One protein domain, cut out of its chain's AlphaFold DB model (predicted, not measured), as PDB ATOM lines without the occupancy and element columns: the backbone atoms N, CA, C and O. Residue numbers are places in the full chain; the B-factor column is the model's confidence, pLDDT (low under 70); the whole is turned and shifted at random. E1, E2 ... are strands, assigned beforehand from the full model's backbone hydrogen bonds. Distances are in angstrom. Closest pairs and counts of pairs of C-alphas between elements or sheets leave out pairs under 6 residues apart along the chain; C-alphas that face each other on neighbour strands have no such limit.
ATOM      1  N   GLN A  42      -7.850   8.705  -3.035       78.62
ATOM      2  CA  GLN A  42      -8.978   7.948  -2.501       78.62
ATOM      3  C   GLN A  42     -10.262   8.283  -3.260       78.62
ATOM      4  O   GLN A  42     -10.562   9.439  -3.544       78.62
ATOM      5  N   TYR A  43     -11.059   7.260  -3.554       84.25
ATOM      6  CA  TYR A  43     -12.351   7.461  -4.197       84.25
ATOM      7  C   TYR A  43     -13.377   8.057  -3.225       84.25
ATOM      8  O   TYR A  43     -13.413   7.675  -2.051       84.25
ATOM      9  N   VAL A  44     -14.212   8.971  -3.725       89.19
ATOM     10  CA  VAL A  44     -15.303   9.601  -2.972       89.19
ATOM     11  C   VAL A  44     -16.626   9.279  -3.643       89.19
ATOM     12  O   VAL A  44     -16.893   9.733  -4.757       89.19
ATOM     13  N   ASP A  45     -17.465   8.536  -2.932       94.06
ATOM     14  CA  ASP A  45     -18.822   8.221  -3.365       94.06
ATOM     15  C   ASP A  45     -19.833   9.179  -2.767       94.06
ATOM     16  O   ASP A  45     -19.672   9.666  -1.646       94.06
ATOM     17  N   HIS A  46     -20.931   9.374  -3.492       96.75
ATOM     18  CA  HIS A  46     -22.058  10.181  -3.051       96.75
ATOM     19  C   HIS A  46     -23.356   9.384  -3.137       96.75
ATOM     20  O   HIS A  46     -23.559   8.579  -4.049       96.75
ATOM     21  N   TYR A  47     -24.264   9.641  -2.203       97.75
ATOM     22  CA  TYR A  47     -25.601   9.069  -2.239       97.75
ATOM     23  C   TYR A  47     -26.381   9.581  -3.451       97.75
ATOM     24  O   TYR A  47     -26.467  10.784  -3.711       97.75
ATOM     25  N   THR A  48     -27.010   8.657  -4.168       97.56
ATOM     26  CA  THR A  48     -27.925   8.978  -5.267       97.56
ATOM     27  C   THR A  48     -29.323   9.315  -4.737       97.56
ATOM     28  O   THR A  48     -29.623   9.137  -3.554       97.56
ATOM     29  N   ALA A  49     -30.218   9.761  -5.623       95.75
ATOM     30  CA  ALA A  49     -31.614  10.045  -5.276       95.75
ATOM     31  C   ALA A  49     -32.375   8.827  -4.709       95.75
ATOM     32  O   ALA A  49     -33.348   9.001  -3.979       95.75
ATOM     33  N   ALA A  50     -31.911   7.600  -4.982       96.00
ATOM     34  CA  ALA A  50     -32.515   6.371  -4.462       96.00
ATOM     35  C   ALA A  50     -32.482   6.280  -2.924       96.00
ATOM     36  O   ALA A  50     -33.277   5.557  -2.334       96.00
ATOM     37  N   TYR A  51     -31.590   7.032  -2.274       94.38
ATOM     38  CA  TYR A  51     -31.439   7.064  -0.816       94.38
ATOM     39  C   TYR A  51     -32.278   8.158  -0.138       94.38
ATOM     40  O   TYR A  51     -32.171   8.364   1.072       94.38
ATOM     41  N   GLY A  52     -33.125   8.843  -0.909       94.50
ATOM     42  CA  GLY A  52     -34.035   9.866  -0.416       94.50
ATOM     43  C   GLY A  52     -33.385  11.242  -0.217       94.50
ATOM     44  O   GLY A  52     -32.158  11.389  -0.256       94.50
ATOM     45  N   PRO A  53     -34.214  12.273   0.016       94.75
ATOM     46  CA  PRO A  53     -33.778  13.671   0.026       94.75
ATOM     47  C   PRO A  53     -32.815  13.997   1.174       94.75
ATOM     48  O   PRO A  53     -31.967  14.874   1.043       94.75
ATOM     49  N   ASP A  54     -32.896  13.262   2.287       94.88
ATOM     50  CA  ASP A  54     -32.023  13.476   3.443       94.88
ATOM     51  C   ASP A  54     -30.574  13.053   3.182       94.88
ATOM     52  O   ASP A  54     -29.676  13.514   3.889       94.88
ATOM     53  N   LYS A  55     -30.329  12.190   2.192       96.19
ATOM     54  CA  LYS A  55     -28.997  11.650   1.874       96.19
ATOM     55  C   LYS A  55     -28.494  12.092   0.508       96.19
ATOM     56  O   LYS A  55     -27.287  12.221   0.337       96.19
ATOM     57  N   GLN A  56     -29.389  12.342  -0.446       96.50
ATOM     58  CA  GLN A  56     -29.049  12.652  -1.832       96.50
ATOM     59  C   GLN A  56     -27.955  13.727  -1.952       96.50
ATOM     60  O   GLN A  56     -28.046  14.808  -1.374       96.50
ATOM     61  N   GLY A  57     -26.921  13.415  -2.735       95.75
ATOM     62  CA  GLY A  57     -25.792  14.301  -3.012       95.75
ATOM     63  C   GLY A  57     -24.769  14.417  -1.878       95.75
ATOM     64  O   GLY A  57     -23.738  15.052  -2.073       95.75
ATOM     65  N   LYS A  58     -25.008  13.809  -0.710       95.88
ATOM     66  CA  LYS A  58     -24.039  13.790   0.394       95.88
ATOM     67  C   LYS A  58     -23.004  12.695   0.188       95.88
ATOM     68  O   LYS A  58     -23.290  11.685  -0.453       95.88
ATOM     69  N   ILE A  59     -21.813  12.895   0.750       94.31
ATOM     70  CA  ILE A  59     -20.717  11.926   0.685       94.31
ATOM     71  C   ILE A  59     -21.151  10.644   1.397       94.31
ATOM     72  O   ILE A  59     -21.421  10.662   2.588       94.31
ATOM     73  N   ALA A  60     -21.203   9.536   0.668       94.38
ATOM     74  CA  ALA A  60     -21.543   8.221   1.200       94.38
ATOM     75  C   ALA A  60     -20.299   7.436   1.628       94.38
ATOM     76  O   ALA A  60     -20.372   6.567   2.500       94.38
ATOM     77  N   LYS A  61     -19.151   7.707   0.993       89.12
ATOM     78  CA  LYS A  61     -17.920   6.954   1.227       89.12
ATOM     79  C   LYS A  61     -16.672   7.760   0.893       89.12
ATOM     80  O   LYS A  61     -16.674   8.521  -0.071       89.12
ATOM     81  N   ILE A  62     -15.595   7.519   1.635       84.69
ATOM     82  CA  ILE A  62     -14.230   7.943   1.301       84.69
ATOM     83  C   ILE A  62     -13.316   6.724   1.441       84.69
ATOM     84  O   ILE A  62     -13.138   6.192   2.537       84.69
ATOM     85  N   GLY A  63     -12.756   6.240   0.332       82.62
ATOM     86  CA  GLY A  63     -11.957   5.013   0.318       82.62
ATOM     87  C   GLY A  63     -12.761   3.800   0.805       82.62
ATOM     88  O   GLY A  63     -13.703   3.357   0.144       82.62
ATOM     89  N   SER A  64     -12.386   3.235   1.955       78.12
ATOM     90  CA  SER A  64     -13.118   2.146   2.623       78.12
ATOM     91  C   SER A  64     -14.124   2.630   3.672       78.12
ATOM     92  O   SER A  64     -14.956   1.838   4.107       78.12
ATOM     93  N   MET A  65     -14.086   3.907   4.060       79.56
ATOM     94  CA  MET A  65     -14.935   4.449   5.117       79.56
ATOM     95  C   MET A  65     -16.313   4.816   4.596       79.56
ATOM     96  O   MET A  65     -16.423   5.618   3.674       79.56
ATOM     97  N   THR A  66     -17.356   4.293   5.223       89.44
ATOM     98  CA  THR A  66     -18.742   4.692   4.969       89.44
ATOM     99  C   THR A  66     -19.134   5.880   5.840       89.44
ATOM    100  O   THR A  66     -18.645   6.035   6.960       89.44
ATOM    101  N   ILE A  67     -20.029   6.715   5.325       92.12
ATOM    102  CA  ILE A  67     -20.642   7.828   6.046       92.12
ATOM    103  C   ILE A  67     -22.147   7.690   5.882       92.12
ATOM    104  O   ILE A  67     -22.635   7.620   4.757       92.12
ATOM    105  N   ASP A  68     -22.873   7.670   6.995       96.50
ATOM    106  CA  ASP A  68     -24.329   7.631   6.994       96.50
ATOM    107  C   ASP A  68     -24.932   8.885   7.637       96.50
ATOM    108  O   ASP A  68     -24.279   9.589   8.409       96.50
ATOM    109  N   TYR A  69     -26.198   9.161   7.323       97.62
ATOM    110  CA  TYR A  69     -26.936  10.339   7.768       97.62
ATOM    111  C   TYR A  69     -28.296   9.970   8.355       97.62
ATOM    112  O   TYR A  69     -28.987   9.069   7.872       97.62
ATOM    113  N   TYR A  70     -28.719  10.732   9.357       97.94
ATOM    114  CA  TYR A  70     -30.053  10.621   9.929       97.94
ATOM    115  C   TYR A  70     -31.129  11.006   8.910       97.94
ATOM    116  O   TYR A  70     -31.000  11.989   8.179       97.94
ATOM    117  N   THR A  71     -32.225  10.255   8.899       96.94
ATOM    118  CA  THR A  71     -33.420  10.560   8.104       96.94
ATOM    119  C   THR A  71     -34.440  11.355   8.922       96.94
ATOM    120  O   THR A  71     -34.308  11.489  10.141       96.94
ATOM    121  N   ALA A  72     -35.498  11.846   8.273       95.06
ATOM    122  CA  ALA A  72     -36.603  12.564   8.913       95.06
ATOM    123  C   ALA A  72     -37.243  11.821  10.105       95.06
ATOM    124  O   ALA A  72     -37.766  12.458  11.018       95.06
ATOM    125  N   ALA A  73     -37.153  10.486  10.148       95.25
ATOM    126  CA  ALA A  73     -37.663   9.666  11.250       95.25
ATOM    127  C   ALA A  73     -37.010   9.983  12.612       95.25
ATOM    128  O   ALA A  73     -37.595   9.701  13.654       95.25
ATOM    129  N   TYR A  74     -35.820  10.590  12.610       95.12
ATOM    130  CA  TYR A  74     -35.078  10.962  13.818       95.12
ATOM    131  C   TYR A  74     -35.363  12.394  14.294       95.12
ATOM    132  O   TYR A  74     -34.744  12.867  15.250       95.12
ATOM    133  N   GLY A  75     -36.307  13.079  13.644       95.06
ATOM    134  CA  GLY A  75     -36.721  14.432  13.982       95.06
ATOM    135  C   GLY A  75     -35.809  15.528  13.414       95.06
ATOM    136  O   GLY A  75     -34.696  15.264  12.945       95.06
ATOM    137  N   PRO A  76     -36.268  16.789  13.466       94.25
ATOM    138  CA  PRO A  76     -35.619  17.920  12.794       94.25
ATOM    139  C   PRO A  76     -34.234  18.258  13.366       94.25
ATOM    140  O   PRO A  76     -33.372  18.782  12.661       94.25
ATOM    141  N   ASP A  77     -33.986  17.916  14.632       94.81
ATOM    142  CA  ASP A  77     -32.697  18.149  15.292       94.81
ATOM    143  C   ASP A  77     -31.586  17.238  14.757       94.81
ATOM    144  O   ASP A  77     -30.410  17.547  14.939       94.81
ATOM    145  N   LYS A  78     -31.948  16.132  14.092       96.50
ATOM    146  CA  LYS A  78     -31.019  15.125  13.560       96.50
ATOM    147  C   LYS A  78     -31.065  15.021  12.038       96.50
ATOM    148  O   LYS A  78     -30.039  14.748  11.424       96.50
ATOM    149  N   GLN A  79     -32.223  15.262  11.426       96.44
ATOM    150  CA  GLN A  79     -32.473  15.051  10.000       96.44
ATOM    151  C   GLN A  79     -31.370  15.625   9.098       96.44
ATOM    152  O   GLN A  79     -31.013  16.802   9.157       96.44
ATOM    153  N   GLY A  80     -30.833  14.763   8.236       95.31
ATOM    154  CA  GLY A  80     -29.803  15.088   7.263       95.31
ATOM    155  C   GLY A  80     -28.404  15.320   7.846       95.31
ATOM    156  O   GLY A  80     -27.498  15.691   7.097       95.31
ATOM    157  N   ARG A  81     -28.185  15.131   9.143       95.62
ATOM    158  CA  ARG A  81     -26.861  15.262   9.767       95.62
ATOM    159  C   ARG A  81     -26.173  13.909   9.811       95.62
ATOM    160  O   ARG A  81     -26.843  12.885   9.697       95.62
ATOM    161  N   ILE A  82     -24.849  13.906   9.927       95.06
ATOM    162  CA  ILE A  82     -24.064  12.666   9.952       95.06
ATOM    163  C   ILE A  82     -24.502  11.821  11.151       95.06
ATOM    164  O   ILE A  82     -24.421  12.261  12.287       95.06
ATOM    165  N   ALA A  83     -24.953  10.601  10.904       96.00
ATOM    166  CA  ALA A  83     -25.282   9.648  11.956       96.00
ATOM    167  C   ALA A  83     -24.068   8.799  12.336       96.00
ATOM    168  O   ALA A  83     -23.914   8.410  13.491       96.00
ATOM    169  N   GLN A  84     -23.210   8.489  11.361       92.25
ATOM    170  CA  GLN A  84     -22.131   7.530  11.552       92.25
ATOM    171  C   GLN A  84     -21.017   7.720  10.522       92.25
ATOM    172  O   GLN A  84     -21.283   8.051   9.368       92.25
ATOM    173  N   ILE A  85     -19.773   7.479  10.938       86.69
ATOM    174  CA  ILE A  85     -18.595   7.382  10.068       86.69
ATOM    175  C   ILE A  85     -17.841   6.105  10.446       86.69
ATOM    176  O   ILE A  85     -17.348   5.994  11.571       86.69
ATOM    177  N   GLY A  86     -17.745   5.136   9.532       85.19
ATOM    178  CA  GLY A  86     -17.245   3.797   9.862       85.19
ATOM    179  C   GLY A  86     -18.040   3.201  11.027       85.19
ATOM    180  O   GLY A  86     -19.259   3.144  10.951       85.19
ATOM    181  N   ASP A  87     -17.372   2.840  12.125       83.06
ATOM    182  CA  ASP A  87     -18.013   2.325  13.352       83.06
ATOM    183  C   ASP A  87     -18.304   3.416  14.403       83.06
ATOM    184  O   ASP A  87     -18.774   3.136  15.506       83.06
ATOM    185  N   THR A  88     -18.007   4.681  14.092       83.50
ATOM    186  CA  THR A  88     -18.178   5.799  15.027       83.50
ATOM    187  C   THR A  88     -19.539   6.452  14.833       83.50
ATOM    188  O   THR A  88     -19.773   7.123  13.829       83.50
ATOM    189  N   VAL A  89     -20.420   6.296  15.819       91.50
ATOM    190  CA  VAL A  89     -21.735   6.955  15.858       91.50
ATOM    191  C   VAL A  89     -21.595   8.409  16.311       91.50
ATOM    192  O   VAL A  89     -20.819   8.709  17.220       91.50
ATOM    193  N   ILE A  90     -22.371   9.302  15.703       91.88
ATOM    194  CA  ILE A  90     -22.479  10.716  16.068       91.88
ATOM    195  C   ILE A  90     -23.912  10.992  16.507       91.88
ATOM    196  O   ILE A  90     -24.854  10.650  15.800       91.88
ATOM    197  N   ASP A  91     -24.073  11.626  17.666       95.38
ATOM    198  CA  ASP A  91     -25.382  11.982  18.207       95.38
ATOM    199  C   ASP A  91     -25.493  13.485  18.491       95.38
ATOM    200  O   ASP A  91     -24.491  14.185  18.657       95.38
ATOM    201  N   TYR A  92     -26.730  13.976  18.563       95.69
ATOM    202  CA  TYR A  92     -27.067  15.393  18.654       95.69
ATOM    203  C   TYR A  92     -28.019  15.680  19.809       95.69
ATOM    204  O   TYR A  92     -28.946  14.914  20.085       95.69
ATOM    205  N   TYR A  93     -27.833  16.841  20.434       96.38
ATOM    206  CA  TYR A  93     -28.789  17.376  21.395       96.38
ATOM    207  C   TYR A  93     -30.129  17.654  20.715       96.38
ATOM    208  O   TYR A  93     -30.189  18.265  19.648       96.38
ATOM    209  N   THR A  94     -31.211  17.246  21.364       95.62
ATOM    210  CA  THR A  94     -32.578  17.561  20.938       95.62
ATOM    211  C   THR A  94     -33.083  18.841  21.603       95.62
ATOM    212  O   THR A  94     -32.452  19.369  22.524       95.62
ATOM    213  N   ALA A  95     -34.254  19.321  21.187       93.31
ATOM    214  CA  ALA A  95     -34.924  20.484  21.777       93.31
ATOM    215  C   ALA A  95     -35.081  20.419  23.313       93.31
ATOM    216  O   ALA A  95     -35.117  21.457  23.973       93.31
ATOM    217  N   ALA A  96     -35.105  19.219  23.905       93.38
ATOM    218  CA  ALA A  96     -35.189  19.022  25.356       93.38
ATOM    219  C   ALA A  96     -34.004  19.630  26.136       93.38
ATOM    220  O   ALA A  96     -34.126  19.898  27.327       93.38
ATOM    221  N   TYR A  97     -32.872  19.875  25.471       92.31
ATOM    222  CA  TYR A  97     -31.663  20.451  26.071       92.31
ATOM    223  C   TYR A  97     -31.578  21.977  25.924       92.31
ATOM    224  O   TYR A  97     -30.564  22.584  26.280       92.31
ATOM    225  N   GLY A  98     -32.645  22.599  25.417       91.06
ATOM    226  CA  GLY A  98     -32.752  24.036  25.224       91.06
ATOM    227  C   GLY A  98     -32.130  24.537  23.914       91.06
ATOM    228  O   GLY A  98     -31.328  23.846  23.277       91.06
ATOM    229  N   PRO A  99     -32.473  25.773  23.511       89.31
ATOM    230  CA  PRO A  99     -32.120  26.329  22.201       89.31
ATOM    231  C   PRO A  99     -30.608  26.510  22.001       89.31
ATOM    232  O   PRO A  99     -30.125  26.518  20.873       89.31
ATOM    233  N   ASP A 100     -29.840  26.614  23.088       88.12
ATOM    234  CA  ASP A 100     -28.385  26.793  23.032       88.12
ATOM    235  C   ASP A 100     -27.640  25.536  22.575       88.12
ATOM    236  O   ASP A 100     -26.523  25.633  22.052       88.12
ATOM    237  N   LYS A 101     -28.243  24.365  22.796       91.44
ATOM    238  CA  LYS A 101     -27.666  23.048  22.503       91.44
ATOM    239  C   LYS A 101     -28.389  22.342  21.366       91.44
ATOM    240  O   LYS A 101     -27.759  21.544  20.685       91.44
ATOM    241  N   GLN A 102     -29.672  22.635  21.157       94.12
ATOM    242  CA  GLN A 102     -30.518  21.985  20.163       94.12
ATOM    243  C   GLN A 102     -29.834  21.879  18.795       94.12
ATOM    244  O   GLN A 102     -29.368  22.867  18.226       94.12
ATOM    245  N   GLY A 103     -29.782  20.658  18.268       92.94
ATOM    246  CA  GLY A 103     -29.141  20.381  16.997       92.94
ATOM    247  C   GLY A 103     -27.647  20.694  17.022       92.94
ATOM    248  O   GLY A 103     -27.114  21.211  16.047       92.94
ATOM    249  N   LYS A 104     -26.944  20.437  18.117       91.94
ATOM    250  CA  LYS A 104     -25.478  20.426  18.130       91.94
ATOM    251  C   LYS A 104     -24.977  19.036  18.457       91.94
ATOM    252  O   LYS A 104     -25.674  18.286  19.137       91.94
ATOM    253  N   VAL A 105     -23.794  18.696  17.955       92.12
ATOM    254  CA  VAL A 105     -23.139  17.413  18.223       92.12
ATOM    255  C   VAL A 105     -22.981  17.249  19.732       92.12
ATOM    256  O   VAL A 105     -22.245  17.986  20.374       92.12
ATOM    257  N   ALA A 106     -23.678  16.276  20.302       93.00
ATOM    258  CA  ALA A 106     -23.591  15.941  21.716       93.00
ATOM    259  C   ALA A 106     -22.516  14.883  21.972       93.00
ATOM    260  O   ALA A 106     -21.895  14.861  23.035       93.00
ATOM    261  N   LYS A 107     -22.311  13.979  21.008       90.06
ATOM    262  CA  LYS A 107     -21.451  12.812  21.184       90.06
ATOM    263  C   LYS A 107     -20.855  12.348  19.858       90.06
ATOM    264  O   LYS A 107     -21.530  12.388  18.834       90.06
ATOM    265  N   ILE A 108     -19.610  11.883  19.901       85.94
ATOM    266  CA  ILE A 108     -18.908  11.213  18.800       85.94
ATOM    267  C   ILE A 108     -18.200   9.988  19.378       85.94
ATOM    268  O   ILE A 108     -17.259  10.130  20.160       85.94
ATOM    269  N   GLY A 109     -18.633   8.782  19.010       85.94
ATOM    270  CA  GLY A 109     -18.144   7.554  19.639       85.94
ATOM    271  C   GLY A 109     -18.335   7.638  21.151       85.94
ATOM    272  O   GLY A 109     -19.435   7.916  21.604       85.94
ATOM    273  N   ASP A 110     -17.273   7.481  21.935       83.62
ATOM    274  CA  ASP A 110     -17.323   7.633  23.398       83.62
ATOM    275  C   ASP A 110     -17.082   9.073  23.890       83.62
ATOM    276  O   ASP A 110     -17.186   9.341  25.086       83.62
ATOM    277  N   THR A 111     -16.757  10.005  22.992       82.00
ATOM    278  CA  THR A 111     -16.446  11.393  23.345       82.00
ATOM    279  C   THR A 111     -17.723  12.213  23.457       82.00
ATOM    280  O   THR A 111     -18.509  12.277  22.513       82.00
ATOM    281  N   VAL A 112     -17.919  12.874  24.597       89.38
ATOM    282  CA  VAL A 112     -19.075  13.748  24.855       89.38
ATOM    283  C   VAL A 112     -18.657  15.207  24.725       89.38
ATOM    284  O   VAL A 112     -17.591  15.596  25.202       89.38
ATOM    285  N   ILE A 113     -19.509  16.013  24.096       87.75
ATOM    286  CA  ILE A 113     -19.300  17.440  23.864       87.75
ATOM    287  C   ILE A 113     -20.432  18.208  24.541       87.75
ATOM    288  O   ILE A 113     -21.613  17.905  24.350       87.75
ATOM    289  N   ASP A 114     -20.072  19.216  25.327       91.25
ATOM    290  CA  ASP A 114     -21.039  20.124  25.930       91.25
ATOM    291  C   ASP A 114     -20.819  21.577  25.492       91.25
ATOM    292  O   ASP A 114     -19.743  21.950  25.014       91.25
ATOM    293  N   TYR A 115     -21.861  22.394  25.640       89.25
ATOM    294  CA  TYR A 115     -21.889  23.791  25.225       89.25
ATOM    295  C   TYR A 115     -22.354  24.713  26.347       89.25
ATOM    296  O   TYR A 115     -23.272  24.400  27.111       89.25
ATOM    297  N   TYR A 116     -21.781  25.914  26.371       88.88
ATOM    298  CA  TYR A 116     -22.242  26.982  27.248       88.88
ATOM    299  C   TYR A 116     -23.677  27.382  26.904       88.88
ATOM    300  O   TYR A 116     -24.017  27.606  25.740       88.88
ATOM    301  N   THR A 117     -24.498  27.544  27.933       91.56
ATOM    302  CA  THR A 117     -25.842  28.115  27.817       91.56
ATOM    303  C   THR A 117     -25.812  29.635  27.991       91.56
ATOM    304  O   THR A 117     -24.786  30.216  28.364       91.56
ATOM    305  N   ALA A 118     -26.951  30.290  27.770       88.88
ATOM    306  CA  ALA A 118     -27.130  31.728  27.980       88.88
ATOM    307  C   ALA A 118     -26.743  32.204  29.397       88.88
ATOM    308  O   ALA A 118     -26.358  33.360  29.573       88.88
ATOM    309  N   ALA A 119     -26.760  31.313  30.398       90.06
ATOM    310  CA  ALA A 119     -26.350  31.611  31.773       90.06
ATOM    311  C   ALA A 119     -24.885  32.080  31.896       90.06
ATOM    312  O   ALA A 119     -24.530  32.750  32.861       90.06
ATOM    313  N   TYR A 120     -24.038  31.768  30.910       87.50
ATOM    314  CA  TYR A 120     -22.622  32.153  30.878       87.50
ATOM    315  C   TYR A 120     -22.354  33.424  30.053       87.50
ATOM    316  O   TYR A 120     -21.197  33.774  29.802       87.50
ATOM    317  N   GLY A 121     -23.418  34.116  29.638       88.56
ATOM    318  CA  GLY A 121     -23.371  35.355  28.871       88.56
ATOM    319  C   GLY A 121     -23.312  35.149  27.349       88.56
ATOM    320  O   GLY A 121     -22.859  34.108  26.859       88.56
ATOM    321  N   PRO A 122     -23.714  36.173  26.571       84.25
ATOM    322  CA  PRO A 122     -23.921  36.059  25.123       84.25
ATOM    323  C   PRO A 122     -22.634  35.759  24.341       84.25
ATOM    324  O   PRO A 122     -22.675  35.176  23.265       84.25
ATOM    325  N   TYR A 123     -21.466  36.114  24.884       82.50
ATOM    326  CA  TYR A 123     -20.173  35.859  24.236       82.50
ATOM    327  C   TYR A 123     -19.715  34.399  24.308       82.50
ATOM    328  O   TYR A 123     -18.845  33.996  23.528       82.50
ATOM    329  N   LYS A 124     -20.246  33.624  25.261       81.25
ATOM    330  CA  LYS A 124     -19.919  32.204  25.458       81.25
ATOM    331  C   LYS A 124     -21.035  31.290  24.974       81.25
ATOM    332  O   LYS A 124     -20.736  30.181  24.545       81.25
ATOM    333  N   GLN A 125     -22.279  31.764  25.019       85.25
ATOM    334  CA  GLN A 125     -23.473  31.031  24.618       85.25
ATOM    335  C   GLN A 125     -23.273  30.280  23.297       85.25
ATOM    336  O   GLN A 125     -22.867  30.833  22.274       85.25
ATOM    337  N   GLY A 126     -23.538  28.979  23.345       81.38
ATOM    338  CA  GLY A 126     -23.476  28.084  22.207       81.38
ATOM    339  C   GLY A 126     -22.076  27.658  21.756       81.38
ATOM    340  O   GLY A 126     -21.998  26.850  20.826       81.38
ATOM    341  N   LYS A 127     -21.004  28.147  22.390       83.75
ATOM    342  CA  LYS A 127     -19.632  27.656  22.187       83.75
ATOM    343  C   LYS A 127     -19.396  26.378  22.989       83.75
ATOM    344  O   LYS A 127     -20.065  26.164  23.999       83.75
ATOM    345  N   VAL A 128     -18.442  25.552  22.553       84.75
ATOM    346  CA  VAL A 128     -18.035  24.344  23.292       84.75
ATOM    347  C   VAL A 128     -17.542  24.751  24.680       84.75
ATOM    348  O   VAL A 128     -16.671  25.613  24.804       84.75
ATOM    349  N   SER A 129     -18.127  24.157  25.714       84.25
ATOM    350  CA  SER A 129     -17.728  24.358  27.107       84.25
ATOM    351  C   SER A 129     -16.835  23.241  27.610       84.25
ATOM    352  O   SER A 129     -15.924  23.498  28.390       84.25
ATOM    353  N   GLU A 130     -17.094  22.011  27.173       85.88
ATOM    354  CA  GLU A 130     -16.415  20.830  27.685       85.88
ATOM    355  C   GLU A 130     -16.314  19.748  26.610       85.88
ATOM    356  O   GLU A 130     -17.220  19.574  25.793       85.88
ATOM    357  N   VAL A 131     -15.211  19.001  26.652       83.88
ATOM    358  CA  VAL A 131     -15.021  17.765  25.897       83.88
ATOM    359  C   VAL A 131     -14.578  16.696  26.875       83.88
ATOM    360  O   VAL A 131     -13.500  16.790  27.460       83.88
ATOM    361  N   ARG A 132     -15.404  15.671  27.048       85.31
ATOM    362  CA  ARG A 132     -15.060  14.504  27.860       85.31
ATOM    363  C   ARG A 132     -14.565  13.427  26.916       85.31
ATOM    364  O   ARG A 132     -15.357  12.853  26.170       85.31
ATOM    365  N   ALA A 133     -13.250  13.229  26.903       71.62
ATOM    366  CA  ALA A 133     -12.589  12.333  25.966       71.62
ATOM    367  C   ALA A 133     -13.030  10.877  26.169       71.62
ATOM    368  O   ALA A 133     -12.975  10.346  27.279       71.62
TER     369      ALA A 133
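AT A GLANCE: This is residues 42 to 133 of the 144 residues of an uncharacterized protein of Spirosoma sp. HMF4905 (UniProt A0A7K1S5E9). With little regular structure, the printed part is one long, strongly twisted row of eight short strands, long loops at one end of them and tight turns at the other. Its 92 residues have no named helix; strands E1 to E8, under half the residues, follow chain order, an all-strand, antiparallel meander, each strand beside the one before. It is only just loose, close to compact, radius of gyration of the C-alphas 15.2 A, spanning 44 by 26 by 20 A.

HOW THE PARTS SIT: Start at edge strand E1, residues 44 to 46, a hairpin with E2, residues 59 to 62: N 45 and O 61, 3.0 A, are within hydrogen-bond range. E3, residues 65 to 69, is staggered, pairing with E2 over 65 to 66 and E4, residues 82 to 85, over 67 to 69. Farther on come E5, residues 88 to 92, E6, residues 105 to 108, E7, residues 111 to 115, and edge strand E8, residues 128 to 132.

IN THESE COORDINATES: Find C-alpha 44, starting E1, at (-15.303, 9.601, -2.972), and C-alpha 132, ending E8, at (-15.060, 14.504, 27.860). E7 runs 13.7 A.

THE WHOLE: Tyr 43 and Ala 119 have the farthest C-alphas, 45.5 A. The printed part has no cut; links E1 to E2, E3 to E4, E5 to E6 and E7 to E8 are long. No printed residue is under 70 in pLDDT.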